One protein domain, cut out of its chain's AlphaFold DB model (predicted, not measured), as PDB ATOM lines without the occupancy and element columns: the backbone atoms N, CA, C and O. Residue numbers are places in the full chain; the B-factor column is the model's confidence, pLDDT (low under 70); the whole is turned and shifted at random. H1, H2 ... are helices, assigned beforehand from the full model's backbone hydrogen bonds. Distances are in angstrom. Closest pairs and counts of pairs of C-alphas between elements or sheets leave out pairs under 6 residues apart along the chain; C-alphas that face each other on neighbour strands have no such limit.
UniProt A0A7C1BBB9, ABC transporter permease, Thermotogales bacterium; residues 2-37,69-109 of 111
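What this domain is: This is residues 2 to 37 and 69 to 109 of the 111 residues of the protein "ABC transporter permease" of Thermotogales bacterium (UniProt A0A7C1BBB9). Two long helices, H1 and H4, lie side by side and run the same way; H2 folds back at a slant from the end of H1, away from H4, and its residues 32 to 37 stick out. Short H3 sits near the beginning of H1. The printed part has 77 residues, with four named helices, H1 to H4 in order, and no named strand: all helix, loose, radius of gyration of the C-alphas 15.0 A, spans 43 by 27 by 14 A.

How they stand to each other: H1, residues 2 to 20, is the hub. Its residues 17 to 18 alone touch H2, residues 24 to 37, at a steep tilt of 51 degrees, opposite ways; the closest C-alphas, of Ile 18 and Ala 27, are 5.9 A apart. Its residues 2 to 3 alone only just touch H3, residues 69 to 74, with 3 pairs of C-alphas within 8 A, the closest those of Ile 2 and Gly 70, 6.3 A. H1 touches H4, residues 82 to 107, at a shallow tilt of 29 degrees, the same way; the closest C-alphas, of Ala 9 and Gly 96, are 3.8 A apart. In H1, H2, H3 and H4 every O i to N i+4 pair is within hydrogen-bond range.

Where its parts are: From first to last C-alpha, H1 measures 27.1 A from (44.370, 40.170, -44.695), and H4 37.3 A, ending at (29.838, 47.460, -22.249).

The domain as a whole: Residues 38 to 68 are not printed; C-alphas 37 and 69 are 17.5 A apart across the cut. Residues 107 to 109 have pLDDT under 70.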
ATOM      1  N   ILE A   2      45.756  39.688 -44.546       83.19
ATOM      2  CA  ILE A   2      44.370  40.170 -44.695       83.19
ATOM      3  C   ILE A   2      43.345  39.396 -43.868       83.19
ATOM      4  O   ILE A   2      42.521  40.018 -43.218       83.19
ATOM      5  N   GLY A   3      43.443  38.063 -43.803       85.00
ATOM      6  CA  GLY A   3      42.492  37.261 -43.030       85.00
ATOM      7  C   GLY A   3      42.482  37.583 -41.530       85.00
ATOM      8  O   GLY A   3      41.427  37.530 -40.908       85.00
ATOM      9  N   LEU A   4      43.624  37.965 -40.946       87.12
ATOM     10  CA  LEU A   4      43.705  38.302 -39.519       87.12
ATOM     11  C   LEU A   4      43.128  39.696 -39.251       87.12
ATOM     12  O   LEU A   4      42.281  39.853 -38.373       87.12
ATOM     13  N   SER A   5      43.550  40.696 -40.031       87.12
ATOM     14  CA  SER A   5      43.081  42.079 -39.891       87.12
ATOM     15  C   SER A   5      41.583  42.202 -40.178       87.12
ATOM     16  O   SER A   5      40.865  42.853 -39.420       87.12
ATOM     17  N   SER A   6      41.083  41.518 -41.212       88.81
ATOM     18  CA  SER A   6      39.658  41.504 -41.540       88.81
ATOM     19  C   SER A   6      38.830  40.817 -40.462       88.81
ATOM     20  O   SER A   6      37.776  41.326 -40.100       88.81
ATOM     21  N   THR A   7      39.296  39.686 -39.922       88.88
ATOM     22  CA  THR A   7      38.564  38.965 -38.868       88.88
ATOM     23  C   THR A   7      38.435  39.823 -37.618       88.88
ATOM     24  O   THR A   7      37.332  39.968 -37.102       88.88
ATOM     25  N   LEU A   8      39.522  40.475 -37.190       89.62
ATOM     26  CA  LEU A   8      39.495  41.397 -36.054       89.62
ATOM     27  C   LEU A   8      38.470  42.524 -36.266       89.62
ATOM     28  O   LEU A   8      37.642  42.778 -35.395       89.62
ATOM     29  N   ALA A   9      38.492  43.165 -37.437       87.88
ATOM     30  CA  ALA A   9      37.561  44.239 -37.770       87.88
ATOM     31  C   ALA A   9      36.097  43.772 -37.814       87.88
ATOM     32  O   ALA A   9      35.210  44.465 -37.316       87.88
ATOM     33  N   MET A  10      35.834  42.596 -38.393       89.44
ATOM     34  CA  MET A  10      34.481  42.043 -38.496       89.44
ATOM     35  C   MET A  10      33.943  41.586 -37.137       89.44
ATOM     36  O   MET A  10      32.776  41.822 -36.838       89.44
ATOM     37  N   MET A  11      34.786  41.000 -36.282       88.38
ATOM     38  CA  MET A  11      34.412  40.682 -34.901       88.38
ATOM     39  C   MET A  11      34.067  41.952 -34.121       88.38
ATOM     40  O   MET A  11      33.039  41.998 -33.451       88.38
ATOM     41  N   ALA A  12      34.881  43.001 -34.254       86.00
ATOM     42  CA  ALA A  12      34.638  44.285 -33.605       86.00
ATOM     43  C   ALA A  12      33.301  44.913 -34.033       86.00
ATOM     44  O   ALA A  12      32.552  45.415 -33.191       86.00
ATOM     45  N   LEU A  13      32.973  44.834 -35.328       86.44
ATOM     46  CA  LEU A  13      31.662  45.227 -35.848       86.44
ATOM     47  C   LEU A  13      30.538  44.373 -35.257       86.44
ATOM     48  O   LEU A  13      29.536  44.927 -34.820       86.44
ATOM     49  N   GLY A  14      30.696  43.050 -35.201       85.00
ATOM     50  CA  GLY A  14      29.696  42.149 -34.618       85.00
ATOM     51  C   GLY A  14      29.373  42.483 -33.159       85.00
ATOM     52  O   GLY A  14      28.203  42.539 -32.785       85.00
ATOM     53  N   VAL A  15      30.390  42.793 -32.351       84.38
ATOM     54  CA  VAL A  15      30.197  43.238 -30.960       84.38
ATOM     55  C   VAL A  15      29.433  44.564 -30.905       84.38
ATOM     56  O   VAL A  15      28.500  44.692 -30.114       84.38
ATOM     57  N   LEU A  16      29.765  45.528 -31.770       82.38
ATOM     58  CA  LEU A  16      29.032  46.795 -31.856       82.38
ATOM     59  C   LEU A  16      27.551  46.569 -32.202       82.38
ATOM     60  O   LEU A  16      26.676  47.190 -31.603       82.38
ATOM     61  N   PHE A  17      27.268  45.659 -33.137       81.62
ATOM     62  CA  PHE A  17      25.902  45.280 -33.490       81.62
ATOM     63  C   PHE A  17      25.139  44.763 -32.266       81.62
ATOM     64  O   PHE A  17      24.046  45.247 -31.991       81.62
ATOM     65  N   ILE A  18      25.724  43.859 -31.478       81.81
ATOM     66  CA  ILE A  18      25.084  43.328 -30.262       81.81
ATOM     67  C   ILE A  18      24.756  44.447 -29.263       81.81
ATOM     68  O   ILE A  18      23.671  44.441 -28.694       81.81
ATOM     69  N   VAL A  19      25.640  45.434 -29.094       79.69
ATOM     70  CA  VAL A  19      25.417  46.578 -28.187       79.69
ATOM     71  C   VAL A  19      24.223  47.445 -28.611       79.69
ATOM     72  O   VAL A  19      23.538  48.015 -27.764       79.69
ATOM     73  N   ILE A  20      23.943  47.549 -29.913       81.19
ATOM     74  CA  ILE A  20      22.826  48.354 -30.436       81.19
ATOM     75  C   ILE A  20      21.474  47.660 -30.199       81.19
ATOM     76  O   ILE A  20      20.452  48.324 -30.003       81.19
ATOM     77  N   PHE A  21      21.445  46.327 -30.210       81.50
ATOM     78  CA  PHE A  21      20.211  45.553 -30.102       81.50
ATOM     79  C   PHE A  21      19.951  45.094 -28.664       81.50
ATOM     80  O   PHE A  21      20.712  44.337 -28.079       81.50
ATOM     81  N   LYS A  22      18.782  45.453 -28.118       72.62
ATOM     82  CA  LYS A  22      18.358  45.080 -26.751       72.62
ATOM     83  C   LYS A  22      18.167  43.570 -26.522       72.62
ATOM     84  O   LYS A  22      17.954  43.145 -25.393       72.62
ATOM     85  N   SER A  23      18.176  42.758 -27.581       81.81
ATOM     86  CA  SER A  23      18.005  41.304 -27.517       81.81
ATOM     87  C   SER A  23      18.975  40.617 -28.470       81.81
ATOM     88  O   SER A  23      18.972  40.907 -29.668       81.81
ATOM     89  N   ALA A  24      19.743  39.652 -27.955       80.31
ATOM     90  CA  ALA A  24      20.704  38.872 -28.740       80.31
ATOM     91  C   ALA A  24      20.043  38.156 -29.931       80.31
ATOM     92  O   ALA A  24      20.565  38.182 -31.042       80.31
ATOM     93  N   LYS A  25      18.842  37.598 -29.730       83.94
ATOM     94  CA  LYS A  25      18.101  36.889 -30.783       83.94
ATOM     95  C   LYS A  25      17.603  37.827 -31.887       83.94
ATOM     96  O   LYS A  25      17.593  37.463 -33.059       83.94
ATOM     97  N   ALA A  26      17.207  39.050 -31.526       84.56
ATOM     98  CA  ALA A  26      16.840  40.066 -32.512       84.56
ATOM     99  C   ALA A  26      18.068  40.553 -33.300       84.56
ATOM    100  O   ALA A  26      17.978  40.724 -34.515       84.56
ATOM    101  N   ALA A  27      19.210  40.720 -32.622       85.25
ATOM    102  CA  ALA A  27      20.476  41.106 -33.237       85.25
ATOM    103  C   ALA A  27      20.937  40.084 -34.285       85.25
ATOM    104  O   ALA A  27      21.306  40.465 -35.391       85.25
ATOM    105  N   GLU A  28      20.873  38.791 -33.959       85.81
ATOM    106  CA  GLU A  28      21.277  37.696 -34.847       85.81
ATOM    107  C   GLU A  28      20.412  37.627 -36.116       85.81
ATOM    108  O   GLU A  28      20.930  37.591 -37.238       85.81
ATOM    109  N   ASN A  29      19.085  37.683 -35.954       89.12
ATOM    110  CA  ASN A  29      18.153  37.686 -37.081       89.12
ATOM    111  C   ASN A  29      18.376  38.902 -37.990       89.12
ATOM    112  O   ASN A  29      18.426  38.768 -39.214       89.12
ATOM    113  N   PHE A  30      18.545  40.085 -37.394       89.25
ATOM    114  CA  PHE A  30      18.843  41.299 -38.144       89.25
ATOM    115  C   PHE A  30      20.179  41.190 -38.880       89.25
ATOM    116  O   PHE A  30      20.242  41.484 -40.072       89.25
ATOM    117  N   ALA A  31      21.233  40.740 -38.194       87.94
ATOM    118  CA  ALA A  31      22.566  40.594 -38.763       87.94
ATOM    119  C   ALA A  31      22.548  39.665 -39.978       87.94
ATOM    120  O   ALA A  31      23.168  39.981 -40.987       87.94
ATOM    121  N   THR A  32      21.788  38.571 -39.925       89.19
ATOM    122  CA  THR A  32      21.653  37.643 -41.054       89.19
ATOM    123  C   THR A  32      21.068  38.342 -42.281       89.19
ATOM    124  O   THR A  32      21.700  38.356 -43.338       89.19
ATOM    125  N   ILE A  33      19.909  38.994 -42.136       91.75
ATOM    126  CA  ILE A  33      19.237  39.705 -43.237       91.75
ATOM    127  C   ILE A  33      20.124  40.841 -43.765       91.75
ATOM    128  O   ILE A  33      20.290  41.010 -44.974       91.75
ATOM    129  N   PHE A  34      20.732  41.601 -42.856       90.88
ATOM    130  CA  PHE A  34      21.642  42.686 -43.190       90.88
ATOM    131  C   PHE A  34      22.850  42.185 -43.989       90.88
ATOM    132  O   PHE A  34      23.182  42.758 -45.026       90.88
ATOM    133  N   MET A  35      23.473  41.085 -43.561       89.44
ATOM    134  CA  MET A  35      24.624  40.498 -44.246       89.44
ATOM    135  C   MET A  35      24.255  39.960 -45.624       89.44
ATOM    136  O   MET A  35      25.038  40.130 -46.558       89.44
ATOM    137  N   THR A  36      23.057  39.391 -45.794       90.25
ATOM    138  CA  THR A  36      22.553  39.004 -47.119       90.25
ATOM    139  C   THR A  36      22.516  40.203 -48.065       90.25
ATOM    140  O   THR A  36      23.022  40.116 -49.181       90.25
ATOM    141  N   ILE A  37      21.986  41.346 -47.614       90.38
ATOM    142  CA  ILE A  37      21.945  42.577 -48.417       90.38
ATOM    143  C   ILE A  37      23.366  43.070 -48.709       90.38
ATOM    144  O   ILE A  37      23.698  43.346 -49.859       90.38
ATOM    145  N   GLN A  69      37.879  41.637 -51.797       90.25
ATOM    146  CA  GLN A  69      38.928  42.051 -52.729       90.25
ATOM    147  C   GLN A  69      40.328  41.622 -52.261       90.25
ATOM    148  O   GLN A  69      41.111  41.092 -53.048       90.25
ATOM    149  N   GLY A  70      40.638  41.785 -50.973       90.25
ATOM    150  CA  GLY A  70      41.920  41.373 -50.403       90.25
ATOM    151  C   GLY A  70      42.120  39.853 -50.398       90.25
ATOM    152  O   GLY A  70      43.242  39.384 -50.608       90.25
ATOM    153  N   ILE A  71      41.045  39.074 -50.226       91.06
ATOM    154  CA  ILE A  71      41.076  37.611 -50.381       91.06
ATOM    155  C   ILE A  71      41.374  37.238 -51.837       91.06
ATOM    156  O   ILE A  71      42.302  36.470 -52.080       91.06
ATOM    157  N   ARG A  72      40.653  37.809 -52.813       89.62
ATOM    158  CA  ARG A  72      40.890  37.529 -54.244       89.62
ATOM    159  C   ARG A  72      42.301  37.900 -54.690       89.62
ATOM    160  O   ARG A  72      42.910  37.145 -55.443       89.62
ATOM    161  N   TYR A  73      42.835  39.010 -54.185       90.56
ATOM    162  CA  TYR A  73      44.229  39.386 -54.403       90.56
ATOM    163  C   TYR A  73      45.204  38.360 -53.812       90.56
ATOM    164  O   TYR A  73      46.131  37.927 -54.489       90.56
ATOM    165  N   SER A  74      44.960  37.905 -52.578       88.12
ATOM    166  CA  SER A  74      45.815  36.908 -51.912       88.12
ATOM    167  C   SER A  74      45.798  35.543 -52.612       88.12
ATOM    168  O   SER A  74      46.782  34.815 -52.553       88.12
ATOM    169  N   LEU A  75      44.692  35.207 -53.282       89.12
ATOM    170  CA  LEU A  75      44.543  33.997 -54.095       89.12
ATOM    171  C   LEU A  75      45.079  34.156 -55.531       89.12
ATOM    172  O   LEU A  75      45.015  33.209 -56.307       89.12
ATOM    173  N   GLY A  76      45.576  35.340 -55.909       87.25
ATOM    174  CA  GLY A  76      46.094  35.618 -57.253       87.25
ATOM    175  C   GLY A  76      45.022  35.764 -58.341       87.25
ATOM    176  O   GLY A  76      45.352  35.779 -59.523       87.25
ATOM    177  N   VAL A  77      43.747  35.879 -57.960       87.62
ATOM    178  CA  VAL A  77      42.605  35.983 -58.887       87.62
ATOM    179  C   VAL A  77      42.435  37.409 -59.415       87.62
ATOM    180  O   VAL A  77      42.028  37.614 -60.555       87.62
ATOM    181  N   GLU A  78      42.751  38.409 -58.594       84.88
ATOM    182  CA  GLU A  78      42.602  39.827 -58.923       84.88
ATOM    183  C   GLU A  78      43.942  40.538 -58.727       84.88
ATOM    184  O   GLU A  78      44.621  40.319 -57.725       84.88
ATOM    185  N   LYS A  79      44.339  41.395 -59.673       84.06
ATOM    186  CA  LYS A  79      45.541  42.223 -59.518       84.06
ATOM    187  C   LYS A  79      45.188  43.474 -58.722       84.06
ATOM    188  O   LYS A  79      44.277  44.208 -59.086       84.06
ATOM    189  N   MET A  80      45.938  43.720 -57.657       86.62
ATOM    190  CA  MET A  80      45.816  44.896 -56.804       86.62
ATOM    191  C   MET A  80      47.207  45.481 -56.592       86.62
ATOM    192  O   MET A  80      48.192  44.743 -56.529       86.62
ATOM    193  N   GLU A  81      47.302  46.801 -56.469       90.56
ATOM    194  CA  GLU A  81      48.552  47.427 -56.055       90.56
ATOM    195  C   GLU A  81      48.919  47.002 -54.630       90.56
ATOM    196  O   GLU A  81      48.092  47.040 -53.716       90.56
ATOM    197  N   VAL A  82      50.191  46.647 -54.427       87.44
ATOM    198  CA  VAL A  82      50.713  46.207 -53.124       87.44
ATOM    199  C   VAL A  82      50.461  47.265 -52.046       87.44
ATOM    200  O   VAL A  82      50.060  46.937 -50.932       87.44
ATOM    201  N   TRP A  83      50.629  48.545 -52.388       88.69
ATOM    202  CA  TRP A  83      50.354  49.666 -51.487       88.69
ATOM    203  C   TRP A  83      48.896  49.727 -51.038       88.69
ATOM    204  O   TRP A  83      48.619  49.879 -49.847       88.69
ATOM    205  N   PHE A  84      47.956  49.559 -51.968       90.00
ATOM    206  CA  PHE A  84      46.533  49.561 -51.650       90.00
ATOM    207  C   PHE A  84      46.162  48.397 -50.721       90.00
ATOM    208  O   PHE A  84      45.419  48.586 -49.757       90.00
ATOM    209  N   PHE A  85      46.754  47.221 -50.933       89.00
ATOM    210  CA  PHE A  85      46.567  46.071 -50.051       89.00
ATOM    211  C   PHE A  85      47.033  46.348 -48.614       89.00
ATOM    212  O   PHE A  85      46.312  46.048 -47.658       89.00
ATOM    213  N   TRP A  86      48.216  46.940 -48.435       89.38
ATOM    214  CA  TRP A  86      48.713  47.294 -47.102       89.38
ATOM    215  C   TRP A  86      47.864  48.375 -46.432       89.38
ATOM    216  O   TRP A  86      47.570  48.255 -45.243       89.38
ATOM    217  N   ASN A  87      47.386  49.361 -47.195       91.81
ATOM    218  CA  ASN A  87      46.463  50.376 -46.692       91.81
ATOM    219  C   ASN A  87      45.158  49.751 -46.186       91.81
ATOM    220  O   ASN A  87      44.737  50.057 -45.075       91.81
ATOM    221  N   ILE A  88      44.547  48.831 -46.946       90.75
ATOM    222  CA  ILE A  88      43.348  48.100 -46.502       90.75
ATOM    223  C   ILE A  88      43.613  47.369 -45.180       90.75
ATOM    224  O   ILE A  88      42.815  47.454 -44.247       90.75
ATOM    225  N   ASN A  89      44.740  46.661 -45.084       91.19
ATOM    226  CA  ASN A  89      45.108  45.925 -43.877       91.19
ATOM    227  C   ASN A  89      45.260  46.846 -42.660       91.19
ATOM    228  O   ASN A  89      44.759  46.519 -41.585       91.19
ATOM    229  N   LEU A  90      45.931  47.985 -42.833       92.19
ATOM    230  CA  LEU A  90      46.135  48.967 -41.772       92.19
ATOM    231  C   LEU A  90      44.808  49.587 -41.335       92.19
ATOM    232  O   LEU A  90      44.536  49.649 -40.138       92.19
ATOM    233  N   TRP A  91      43.952  49.971 -42.285       91.06
ATOM    234  CA  TRP A  91      42.622  50.497 -41.987       91.06
ATOM    235  C   TRP A  91      41.774  49.496 -41.213       91.06
ATOM    236  O   TRP A  91      41.190  49.870 -40.201       91.06
ATOM    237  N   PHE A  92      41.743  48.223 -41.618       91.88
ATOM    238  CA  PHE A  92      41.008  47.199 -40.874       91.88
ATOM    239  C   PHE A  92      41.570  46.963 -39.480       91.88
ATOM    240  O   PHE A  92      40.799  46.819 -38.533       91.88
ATOM    241  N   PHE A  93      42.892  46.957 -39.332       90.94
ATOM    242  CA  PHE A  93      43.513  46.791 -38.028       90.94
ATOM    243  C   PHE A  93      43.162  47.953 -37.088       90.94
ATOM    244  O   PHE A  93      42.643  47.725 -35.998       90.94
ATOM    245  N   VAL A  94      43.365  49.195 -37.534       91.56
ATOM    246  CA  VAL A  94      43.052  50.405 -36.758       91.56
ATOM    247  C   VAL A  94      41.560  50.475 -36.438       91.56
ATOM    248  O   VAL A  94      41.185  50.680 -35.286       91.56
ATOM    249  N   PHE A  95      40.700  50.245 -37.429       90.69
ATOM    250  CA  PHE A  95      39.250  50.249 -37.254       90.69
ATOM    251  C   PHE A  95      38.783  49.171 -36.271       90.69
ATOM    252  O   PHE A  95      37.984  49.459 -35.383       90.69
ATOM    253  N   GLY A  96      39.319  47.952 -36.378       88.25
ATOM    254  CA  GLY A  96      39.026  46.861 -35.453       88.25
ATOM    255  C   GLY A  96      39.432  47.191 -34.017       88.25
ATOM    256  O   GLY A  96      38.633  47.008 -33.101       88.25
ATOM    257  N   VAL A  97      40.629  47.748 -33.813       89.81
ATOM    258  CA  VAL A  97      41.104  48.164 -32.483       89.81
ATOM    259  C   VAL A  97      40.238  49.288 -31.903       89.81
ATOM    260  O   VAL A  97      39.830  49.201 -30.746       89.81
ATOM    261  N   ILE A  98      39.904  50.311 -32.698       89.81
ATOM    262  CA  ILE A  98      39.048  51.428 -32.263       89.81
ATOM    263  C   ILE A  98      37.656  50.926 -31.875       89.81
ATOM    264  O   ILE A  98      37.144  51.300 -30.821       89.81
ATOM    265  N   LEU A  99      37.043  50.067 -32.693       87.44
ATOM    266  CA  LEU A  99      35.715  49.532 -32.407       87.44
ATOM    267  C   LEU A  99      35.697  48.633 -31.175       87.44
ATOM    268  O   LEU A  99      34.776  48.744 -30.374       87.44
ATOM    269  N   LEU A 100      36.700  47.774 -30.983       87.50
ATOM    270  CA  LEU A 100      36.795  46.971 -29.760       87.50
ATOM    271  C   LEU A 100      36.962  47.858 -28.526       87.50
ATOM    272  O   LEU A 100      36.330  47.611 -27.500       87.50
ATOM    273  N   TRP A 101      37.763  48.919 -28.630       87.44
ATOM    274  CA  TRP A 101      37.943  49.883 -27.552       87.44
ATOM    275  C   TRP A 101      36.648  50.645 -27.222       87.44
ATOM    276  O   TRP A 101      36.294  50.770 -26.047       87.44
ATOM    277  N   LEU A 102      35.904  51.098 -28.236       86.44
ATOM    278  CA  LEU A 102      34.601  51.753 -28.063       86.44
ATOM    279  C   LEU A 102      33.559  50.799 -27.474       86.44
ATOM    280  O   LEU A 102      32.890  51.146 -26.503       86.44
ATOM    281  N   SER A 103      33.450  49.590 -28.023       80.06
ATOM    282  CA  SER A 103      32.525  48.565 -27.540       80.06
ATOM    283  C   SER A 103      32.814  48.197 -26.088       80.06
ATOM    284  O   SER A 103      31.888  48.149 -25.287       80.06
ATOM    285  N   SER A 104      34.088  48.036 -25.715       80.81
ATOM    286  CA  SER A 104      34.511  47.833 -24.324       80.81
ATOM    287  C   SER A 104      34.025  48.973 -23.420       80.81
ATOM    288  O   SER A 104      33.359  48.735 -22.416       80.81
ATOM    289  N   ARG A 105      34.243  50.235 -23.814       81.00
ATOM    290  CA  ARG A 105      33.784  51.405 -23.042       81.00
ATOM    291  C   ARG A 105      32.269  51.465 -22.853       81.00
ATOM    292  O   ARG A 105      31.819  51.972 -21.829       81.00
ATOM    293  N   ILE A 106      31.494  51.014 -23.837       78.12
ATOM    294  CA  ILE A 106      30.028  51.005 -23.754       78.12
ATOM    295  C   ILE A 106      29.548  49.832 -22.892       78.12
ATOM    296  O   ILE A 106      28.640  50.016 -22.088       78.12
ATOM    297  N   PHE A 107      30.187  48.665 -23.006       69.62
ATOM    298  CA  PHE A 107      29.838  47.460 -22.249       69.62
ATOM    299  C   PHE A 107      30.172  47.574 -20.753       69.62
ATOM    300  O   PHE A 107      29.460  47.028 -19.921       69.62
ATOM    301  N   PHE A 108      31.234  48.306 -20.396       65.50
ATOM    302  CA  PHE A 108      31.663  48.505 -19.006       65.50
ATOM    303  C   PHE A 108      31.020  49.706 -18.300       65.50
ATOM    304  O   PHE A 108      31.492  50.075 -17.226       65.50
ATOM    305  N   LYS A 109      29.975  50.344 -18.847       58.81
ATOM    306  CA  LYS A 109      29.178  51.271 -18.030       58.81
ATOM    307  C   LYS A 109      28.341  50.430 -17.058       58.81
ATOM    308  O   LYS A 109      27.460  49.720 -17.536       58.81
TER     309      LYS A 109